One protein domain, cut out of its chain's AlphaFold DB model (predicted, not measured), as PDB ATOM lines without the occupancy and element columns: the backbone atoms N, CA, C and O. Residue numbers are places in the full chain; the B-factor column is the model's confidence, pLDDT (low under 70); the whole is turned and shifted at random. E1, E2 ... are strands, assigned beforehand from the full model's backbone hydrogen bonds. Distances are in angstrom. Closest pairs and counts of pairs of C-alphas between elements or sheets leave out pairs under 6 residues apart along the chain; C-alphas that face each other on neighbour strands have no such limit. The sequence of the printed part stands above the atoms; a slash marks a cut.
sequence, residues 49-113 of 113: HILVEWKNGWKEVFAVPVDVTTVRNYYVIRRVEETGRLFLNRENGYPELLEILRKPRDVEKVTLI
ATOM      1  N   HIS A  49     150.246 180.248 139.944       87.69
ATOM      2  CA  HIS A  49     150.745 180.671 141.234       87.69
ATOM      3  C   HIS A  49     151.954 179.838 141.630       87.69
ATOM      4  O   HIS A  49     152.171 178.727 141.160       87.69
ATOM      5  N   ILE A  50     152.779 180.391 142.502       88.44
ATOM      6  CA  ILE A  50     153.872 179.667 143.132       88.44
ATOM      7  C   ILE A  50     153.600 179.635 144.621       88.44
ATOM      8  O   ILE A  50     153.431 180.679 145.245       88.44
ATOM      9  N   LEU A  51     153.595 178.430 145.176       88.38
ATOM     10  CA  LEU A  51     153.581 178.191 146.605       88.38
ATOM     11  C   LEU A  51     155.020 178.080 147.109       88.38
ATOM     12  O   LEU A  51     155.764 177.189 146.694       88.38
ATOM     13  N   VAL A  52     155.387 178.966 148.026       86.88
ATOM     14  CA  VAL A  52     156.648 178.926 148.764       86.88
ATOM     15  C   VAL A  52     156.351 178.461 150.182       86.88
ATOM     16  O   VAL A  52     155.638 179.129 150.927       86.88
ATOM     17  N   GLU A  53     156.896 177.309 150.552       87.69
ATOM     18  CA  GLU A  53     156.802 176.743 151.895       87.69
ATOM     19  C   GLU A  53     158.104 177.026 152.643       87.69
ATOM     20  O   GLU A  53     159.204 176.815 152.121       87.69
ATOM     21  N   TRP A  54     157.971 177.527 153.864       86.62
ATOM     22  CA  TRP A  54     159.077 177.923 154.720       86.62
ATOM     23  C   TRP A  54     159.266 176.897 155.838       86.62
ATOM     24  O   TRP A  54     158.291 176.341 156.335       86.62
ATOM     25  N   LYS A  55     160.499 176.733 156.328       86.12
ATOM     26  CA  LYS A  55     160.861 175.769 157.388       86.12
ATOM     27  C   LYS A  55     160.089 175.935 158.699       86.12
ATOM     28  O   LYS A  55     160.048 175.022 159.515       86.12
ATOM     29  N   ASN A  56     159.517 177.112 158.941       85.62
ATOM     30  CA  ASN A  56     158.671 177.380 160.106       85.62
ATOM     31  C   ASN A  56     157.194 177.004 159.883       85.62
ATOM     32  O   ASN A  56     156.351 177.361 160.702       85.62
ATOM     33  N   GLY A  57     156.868 176.335 158.775       84.94
ATOM     34  CA  GLY A  57     155.511 175.949 158.395       84.94
ATOM     35  C   GLY A  57     154.688 177.068 157.749       84.94
ATOM     36  O   GLY A  57     153.549 176.827 157.353       84.94
ATOM     37  N   TRP A  58     155.235 178.282 157.620       86.81
ATOM     38  CA  TRP A  58     154.580 179.365 156.885       86.81
ATOM     39  C   TRP A  58     154.501 179.020 155.396       86.81
ATOM     40  O   TRP A  58     155.378 178.334 154.865       86.81
ATOM     41  N   LYS A  59     153.471 179.520 154.709       88.94
ATOM     42  CA  LYS A  59     153.304 179.352 153.263       88.94
ATOM     43  C   LYS A  59     152.921 180.678 152.626       88.94
ATOM     44  O   LYS A  59     152.048 181.372 153.139       88.94
ATOM     45  N   GLU A  60     153.555 181.008 151.510       87.19
ATOM     46  CA  GLU A  60     153.277 182.217 150.734       87.19
ATOM     47  C   GLU A  60     152.916 181.853 149.304       87.19
ATOM     48  O   GLU A  60     153.460 180.903 148.740       87.19
ATOM     49  N   VAL A  61     151.987 182.614 148.729       87.00
ATOM     50  CA  VAL A  61     151.520 182.424 147.360       87.00
ATOM     51  C   VAL A  61     151.865 183.664 146.556       87.00
ATOM     52  O   VAL A  61     151.468 184.770 146.916       87.00
ATOM     53  N   PHE A  62     152.577 183.462 145.454       84.31
ATOM     54  CA  PHE A  62     152.924 184.516 144.509       84.31
ATOM     55  C   PHE A  62     152.218 184.260 143.188       84.31
ATOM     56  O   PHE A  62     152.308 183.163 142.640       84.31
ATOM     57  N   ALA A  63     151.520 185.268 142.676       84.75
ATOM     58  CA  ALA A  63     150.952 185.205 141.341       84.75
ATOM     59  C   ALA A  63     152.072 185.357 140.304       84.75
ATOM     60  O   ALA A  63     152.932 186.229 140.442       84.75
ATOM     61  N   VAL A  64     152.060 184.517 139.272       84.00
ATOM     62  CA  VAL A  64     153.051 184.535 138.194       84.00
ATOM     63  C   VAL A  64     152.379 184.529 136.821       84.00
ATOM     64  O   VAL A  64     151.220 184.115 136.694       84.00
ATOM     65  N   PRO A  65     153.081 184.995 135.774       81.00
ATOM     66  CA  PRO A  65     152.569 184.939 134.413       81.00
ATOM     67  C   PRO A  65     152.162 183.519 133.988       81.00
ATOM     68  O   PRO A  65     152.780 182.524 134.375       81.00
ATOM     69  N   VAL A  66     151.104 183.413 133.181       82.62
ATOM     70  CA  VAL A  66     150.540 182.122 132.739       82.62
ATOM     71  C   VAL A  66     151.502 181.317 131.863       82.62
ATOM     72  O   VAL A  66     151.473 180.086 131.859       82.62
ATOM     73  N   ASP A  67     152.405 181.999 131.167       80.12
ATOM     74  CA  ASP A  67     153.434 181.417 130.312       80.12
ATOM     75  C   ASP A  67     154.650 180.905 131.100       80.12
ATOM     76  O   ASP A  67     155.598 180.402 130.500       80.12
ATOM     77  N   VAL A  68     154.638 180.973 132.439       81.38
ATOM     78  CA  VAL A  68     155.654 180.310 133.264       81.38
ATOM     79  C   VAL A  68     155.518 178.792 133.123       81.38
ATOM     80  O   VAL A  68     154.482 178.194 133.432       81.38
ATOM     81  N   THR A  69     156.587 178.158 132.650       81.31
ATOM     82  CA  THR A  69     156.642 176.714 132.386       81.31
ATOM     83  C   THR A  69     157.240 175.951 133.555       81.31
ATOM     84  O   THR A  69     156.763 174.877 133.907       81.31
ATOM     85  N   THR A  70     158.298 176.490 134.163       80.56
ATOM     86  CA  THR A  70     159.048 175.822 135.229       80.56
ATOM     87  C   THR A  70     159.721 176.827 136.156       80.56
ATOM     88  O   THR A  70     160.162 177.897 135.733       80.56
ATOM     89  N   VAL A  71     159.862 176.443 137.424       79.44
ATOM     90  CA  VAL A  71     160.686 177.148 138.414       79.44
ATOM     91  C   VAL A  71     162.004 176.395 138.499       79.44
ATOM     92  O   VAL A  71     162.028 175.263 138.980       79.44
ATOM     93  N   ARG A  72     163.087 176.961 137.954       67.88
ATOM     94  CA  ARG A  72     164.332 176.190 137.790       67.88
ATOM     95  C   ARG A  72     165.283 176.305 138.967       67.88
ATOM     96  O   ARG A  72     165.951 175.320 139.239       67.88
ATOM     97  N   ASN A  73     165.357 177.448 139.657       64.19
ATOM     98  CA  ASN A  73     166.327 177.640 140.738       64.19
ATOM     99  C   ASN A  73     165.940 178.759 141.716       64.19
ATOM    100  O   ASN A  73     165.382 179.783 141.316       64.19
ATOM    101  N   TYR A  74     166.327 178.582 142.981       64.38
ATOM    102  CA  TYR A  74     166.335 179.619 144.007       64.38
ATOM    103  C   TYR A  74     167.777 180.004 144.332       64.38
ATOM    104  O   TYR A  74     168.565 179.146 144.733       64.38
ATOM    105  N   TYR A  75     168.131 181.279 144.175       59.81
ATOM    106  CA  TYR A  75     169.472 181.761 144.503       59.81
ATOM    107  C   TYR A  75     169.413 182.893 145.526       59.81
ATOM    108  O   TYR A  75     168.575 183.792 145.459       59.81
ATOM    109  N   VAL A  76     170.351 182.845 146.471       58.59
ATOM    110  CA  VAL A  76     170.553 183.869 147.498       58.59
ATOM    111  C   VAL A  76     171.809 184.644 147.137       58.59
ATOM    112  O   VAL A  76     172.914 184.104 147.231       58.59
ATOM    113  N   ILE A  77     171.670 185.905 146.732       55.00
ATOM    114  CA  ILE A  77     172.836 186.762 146.521       55.00
ATOM    115  C   ILE A  77     173.313 187.215 147.905       55.00
ATOM    116  O   ILE A  77     172.647 187.978 148.593       55.00
ATOM    117  N   ARG A  78     174.470 186.714 148.355       50.75
ATOM    118  CA  ARG A  78     175.085 187.141 149.622       50.75
ATOM    119  C   ARG A  78     175.719 188.527 149.466       50.75
ATOM    120  O   ARG A  78     176.932 188.632 149.319       50.75
ATOM    121  N   ARG A  79     174.923 189.590 149.524       53.72
ATOM    122  CA  ARG A  79     175.406 190.959 149.766       53.72
ATOM    123  C   ARG A  79     174.314 191.731 150.480       53.72
ATOM    124  O   ARG A  79     173.418 192.126 149.771       53.72
ATOM    125  N   VAL A  80     174.428 191.947 151.798       55.75
ATOM    126  CA  VAL A  80     173.666 192.872 152.694       55.75
ATOM    127  C   VAL A  80     172.119 192.847 152.629       55.75
ATOM    128  O   VAL A  80     171.467 192.994 153.653       55.75
ATOM    129  N   GLU A  81     171.529 192.613 151.471       54.00
ATOM    130  CA  GLU A  81     170.133 192.419 151.139       54.00
ATOM    131  C   GLU A  81     169.669 191.040 151.634       54.00
ATOM    132  O   GLU A  81     170.190 189.993 151.242       54.00
ATOM    133  N   GLU A  82     168.666 191.028 152.509       61.84
ATOM    134  CA  GLU A  82     167.976 189.819 152.978       61.84
ATOM    135  C   GLU A  82     166.992 189.258 151.925       61.84
ATOM    136  O   GLU A  82     166.016 188.595 152.273       61.84
ATOM    137  N   THR A  83     167.239 189.512 150.635       65.25
ATOM    138  CA  THR A  83     166.313 189.225 149.530       65.25
ATOM    139  C   THR A  83     166.750 187.984 148.751       65.25
ATOM    140  O   THR A  83     167.907 187.839 148.353       65.25
ATOM    141  N   GLY A  84     165.818 187.060 148.523       72.81
ATOM    142  CA  GLY A  84     166.024 185.881 147.678       72.81
ATOM    143  C   GLY A  84     165.419 186.083 146.295       72.81
ATOM    144  O   GLY A  84     164.500 186.883 146.144       72.81
ATOM    145  N   ARG A  85     165.900 185.355 145.282       77.44
ATOM    146  CA  ARG A  85     165.318 185.402 143.932       77.44
ATOM    147  C   ARG A  85     164.971 184.013 143.415       77.44
ATOM    148  O   ARG A  85     165.790 183.092 143.492       77.44
ATOM    149  N   LEU A  86     163.767 183.884 142.864       80.62
ATOM    150  CA  LEU A  86     163.307 182.716 142.120       80.62
ATOM    151  C   LEU A  86     163.429 182.962 140.625       80.62
ATOM    152  O   LEU A  86     163.017 184.004 140.123       80.62
ATOM    153  N   PHE A  87     163.965 181.972 139.922       82.62
ATOM    154  CA  PHE A  87     164.104 181.999 138.475       82.62
ATOM    155  C   PHE A  87     162.921 181.297 137.804       82.62
ATOM    156  O   PHE A  87     162.748 180.079 137.954       82.62
ATOM    157  N   LEU A  88     162.130 182.068 137.061       84.12
ATOM    158  CA  LEU A  88     160.928 181.619 136.368       84.12
ATOM    159  C   LEU A  88     161.209 181.500 134.871       84.12
ATOM    160  O   LEU A  88     161.476 182.498 134.202       84.12
ATOM    161  N   ASN A  89     161.140 180.285 134.329       82.56
ATOM    162  CA  ASN A  89     161.217 180.098 132.883       82.56
ATOM    163  C   ASN A  89     159.870 180.409 132.255       82.56
ATOM    164  O   ASN A  89     158.853 179.860 132.680       82.56
ATOM    165  N   ARG A  90     159.893 181.213 131.199       81.44
ATOM    166  CA  ARG A  90     158.725 181.545 130.388       81.44
ATOM    167  C   ARG A  90     158.794 180.794 129.063       81.44
ATOM    168  O   ARG A  90     159.886 180.502 128.584       81.44
ATOM    169  N   GLU A  91     157.643 180.437 128.506       76.62
ATOM    170  CA  GLU A  91     157.551 179.753 127.210       76.62
ATOM    171  C   GLU A  91     158.080 180.641 126.077       76.62
ATOM    172  O   GLU A  91     158.855 180.183 125.243       76.62
ATOM    173  N   ASN A  92     157.736 181.933 126.110       68.25
ATOM    174  CA  ASN A  92     158.136 182.916 125.112       68.25
ATOM    175  C   ASN A  92     158.790 184.126 125.784       68.25
ATOM    176  O   ASN A  92     158.109 185.055 126.212       68.25
ATOM    177  N   GLY A  93     160.122 184.137 125.859       69.06
ATOM    178  CA  GLY A  93     160.875 185.327 126.249       69.06
ATOM    179  C   GLY A  93     162.011 185.065 127.226       69.06
ATOM    180  O   GLY A  93     162.529 183.954 127.344       69.06
ATOM    181  N   TYR A  94     162.421 186.135 127.903       71.06
ATOM    182  CA  TYR A  94     163.473 186.078 128.905       71.06
ATOM    183  C   TYR A  94     162.933 185.534 130.232       71.06
ATOM    184  O   TYR A  94     161.782 185.796 130.587       71.06
ATOM    185  N   PRO A  95     163.758 184.784 130.976       75.12
ATOM    186  CA  PRO A  95     163.395 184.312 132.299       75.12
ATOM    187  C   PRO A  95     163.160 185.491 133.243       75.12
ATOM    188  O   PRO A  95     163.887 186.486 133.220       75.12
ATOM    189  N   GLU A  96     162.151 185.351 134.090       79.44
ATOM    190  CA  GLU A  96     161.752 186.377 135.045       79.44
ATOM    191  C   GLU A  96     162.323 186.062 136.430       79.44
ATOM    192  O   GLU A  96     162.455 184.898 136.822       79.44
ATOM    193  N   LEU A  97     162.697 187.110 137.164       78.31
ATOM    194  CA  LEU A  97     163.202 187.000 138.527       78.31
ATOM    195  C   LEU A  97     162.133 187.491 139.493       78.31
ATOM    196  O   LEU A  97     161.842 188.682 139.545       78.31
ATOM    197  N   LEU A  98     161.586 186.573 140.281       77.81
ATOM    198  CA  LEU A  98     160.667 186.912 141.359       77.81
ATOM    199  C   LEU A  98     161.463 187.130 142.648       77.81
ATOM    200  O   LEU A  98     162.154 186.222 143.120       77.81
ATOM    201  N   GLU A  99     161.376 188.333 143.211       75.25
ATOM    202  CA  GLU A  99     162.030 188.678 144.474       75.25
ATOM    203  C   GLU A  99     161.186 188.238 145.674       75.25
ATOM    204  O   GLU A  99     159.976 188.451 145.712       75.25
ATOM    205  N   ILE A 100     161.835 187.643 146.676       75.31
ATOM    206  CA  ILE A 100     161.213 187.259 147.943       75.31
ATOM    207  C   ILE A 100     161.870 188.040 149.078       75.31
ATOM    208  O   ILE A 100     163.073 187.915 149.314       75.31
ATOM    209  N   LEU A 101     161.063 188.811 149.808       66.56
ATOM    210  CA  LEU A 101     161.488 189.767 150.840       66.56
ATOM    211  C   LEU A 101     161.661 189.138 152.239       66.56
ATOM    212  O   LEU A 101     161.443 189.792 153.257       66.56
ATOM    213  N   ARG A 102     162.024 187.853 152.317       68.50
ATOM    214  CA  ARG A 102     162.181 187.115 153.581       68.50
ATOM    215  C   ARG A 102     163.423 186.238 153.537       68.50
ATOM    216  O   ARG A 102     163.831 185.813 152.459       68.50
ATOM    217  N   LYS A 103     163.977 185.931 154.722       68.44
ATOM    218  CA  LYS A 103     165.199 185.136 154.943       68.44
ATOM    219  C   LYS A 103     165.299 183.949 153.988       68.44
ATOM    220  O   LYS A 103     164.699 182.901 154.227       68.44
ATOM    221  N   PRO A 104     166.143 184.063 152.956       65.12
ATOM    222  CA  PRO A 104     166.132 183.094 151.876       65.12
ATOM    223  C   PRO A 104     166.470 181.660 152.285       65.12
ATOM    224  O   PRO A 104     166.012 180.682 151.707       65.12
ATOM    225  N   ARG A 105     167.264 181.518 153.347       70.12
ATOM    226  CA  ARG A 105     167.715 180.223 153.878       70.12
ATOM    227  C   ARG A 105     166.613 179.398 154.539       70.12
ATOM    228  O   ARG A 105     166.841 178.221 154.844       70.12
ATOM    229  N   ASP A 106     165.458 180.013 154.752       75.44
ATOM    230  CA  ASP A 106     164.323 179.397 155.417       75.44
ATOM    231  C   ASP A 106     163.286 178.877 154.420       75.44
ATOM    232  O   ASP A 106     162.290 178.307 154.852       75.44
ATOM    233  N   VAL A 107     163.516 179.016 153.108       79.44
ATOM    234  CA  VAL A 107     162.704 178.331 152.094       79.44
ATOM    235  C   VAL A 107     162.959 176.826 152.196       79.44
ATOM    236  O   VAL A 107     164.102 176.366 152.138       79.44
ATOM    237  N   GLU A 108     161.887 176.064 152.372       83.56
ATOM    238  CA  GLU A 108     161.898 174.605 152.426       83.56
ATOM    239  C   GLU A 108     161.532 174.003 151.069       83.56
ATOM    240  O   GLU A 108     162.207 173.090 150.593       83.56
ATOM    241  N   LYS A 109     160.493 174.538 150.421       84.31
ATOM    242  CA  LYS A 109     159.993 174.018 149.147       84.31
ATOM    243  C   LYS A 109     159.351 175.117 148.309       84.31
ATOM    244  O   LYS A 109     158.752 176.047 148.837       84.31
ATOM    245  N   VAL A 110     159.452 174.978 146.990       85.19
ATOM    246  CA  VAL A 110     158.796 175.859 146.018       85.19
ATOM    247  C   VAL A 110     158.072 175.002 144.990       85.19
ATOM    248  O   VAL A 110     158.669 174.082 144.432       85.19
ATOM    249  N   THR A 111     156.791 175.284 144.753       86.69
ATOM    250  CA  THR A 111     155.940 174.509 143.836       86.69
ATOM    251  C   THR A 111     155.120 175.448 142.956       86.69
ATOM    252  O   THR A 111     154.501 176.371 143.473       86.69
ATOM    253  N   LEU A 112     155.104 175.210 141.643       85.31
ATOM    254  CA  LEU A 112     154.174 175.867 140.717       85.31
ATOM    255  C   LEU A 112     152.801 175.188 140.841       85.31
ATOM    256  O   LEU A 112     152.733 173.961 140.741       85.31
ATOM    257  N   ILE A 113     151.749 175.970 141.082       82.31
ATOM    258  CA  ILE A 113     150.365 175.523 141.294       82.31
ATOM    259  C   ILE A 113     149.375 176.281 140.405       82.31
ATOM    260  O   ILE A 113     149.657 177.442 140.015       82.31
TER     261      ILE A 113
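AT A GLANCE: This is residues 49 to 113 of the 113 residues of an uncharacterized protein of Deltaproteobacteria bacterium (UniProt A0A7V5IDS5). Two small three-stranded sheets lie face to face as a sandwich, one made of E3, E4 and E5, the other of E2, E1 and E6, their strands at only 23 degrees to each other. The chain changes sheets at the links E2 to E3 and E5 to E6. The printed part has 65 residues, with six named strands, E1 to E6 in chain order, and no named helix: all strand. Both sheets, in the orders E3 - E4 - E5 and E2 - E1 - E6, are antiparallel. The whole is compact, with a radius of gyration of the C-alphas of 11.7 A and spans of 33 by 26 by 15 A.

HOW THE PARTS SIT: Start with E3, residues 68 to 76, E4, residues 84 to 90, and E5, residues 96 to 100: a meander, each strand the antiparallel neighbour of the one before. In the hairpin E3 and E4, N 69 and O 89 are within hydrogen-bond range at 2.8 A; in the hairpin E4 and E5, N 86 and O 98 are at 2.9 A. Look next at E2, residues 59 to 64, E1, residues 49 to 54, and E6, residues 107 to 112. In the hairpin E1 and E2, N 52 and O 60 are within hydrogen-bond range at 2.8 A; between the antiparallel neighbours E1 and E6, N 51 and O 111 are within hydrogen-bond range at 2.8 A. Across the sandwich, the closest C-alphas of E3 and E6 are those of Val 71 and Leu 112, 7.0 A apart. E2 and E5 are near each other, with 6 pairs of C-alphas within 10 A, while E1 and E4 are apart.

IN THESE COORDINATES: Find C-alpha 49 at (150.745, 180.671, 141.234), where E1 begins; it runs 16.1 A, and E2 15.9 A. E3 starts at C-alpha 68, (155.654, 180.310, 133.264), bends by 53 degrees at residue 72 and spans 20.9 A. E4 spans 19.3 A, E5 12.9 A and E6 14.4 A, ending at C-alpha 112, (154.174, 175.867, 140.717).

THE WHOLE: The C-alphas of Asn 56 and Asn 92 are the two farthest apart, at 35.4 A. The printed part has no cut and no long link. Look for pLDDT under 70 at residues 72 to 83, 92 to 93 and 101 to 104 of this model.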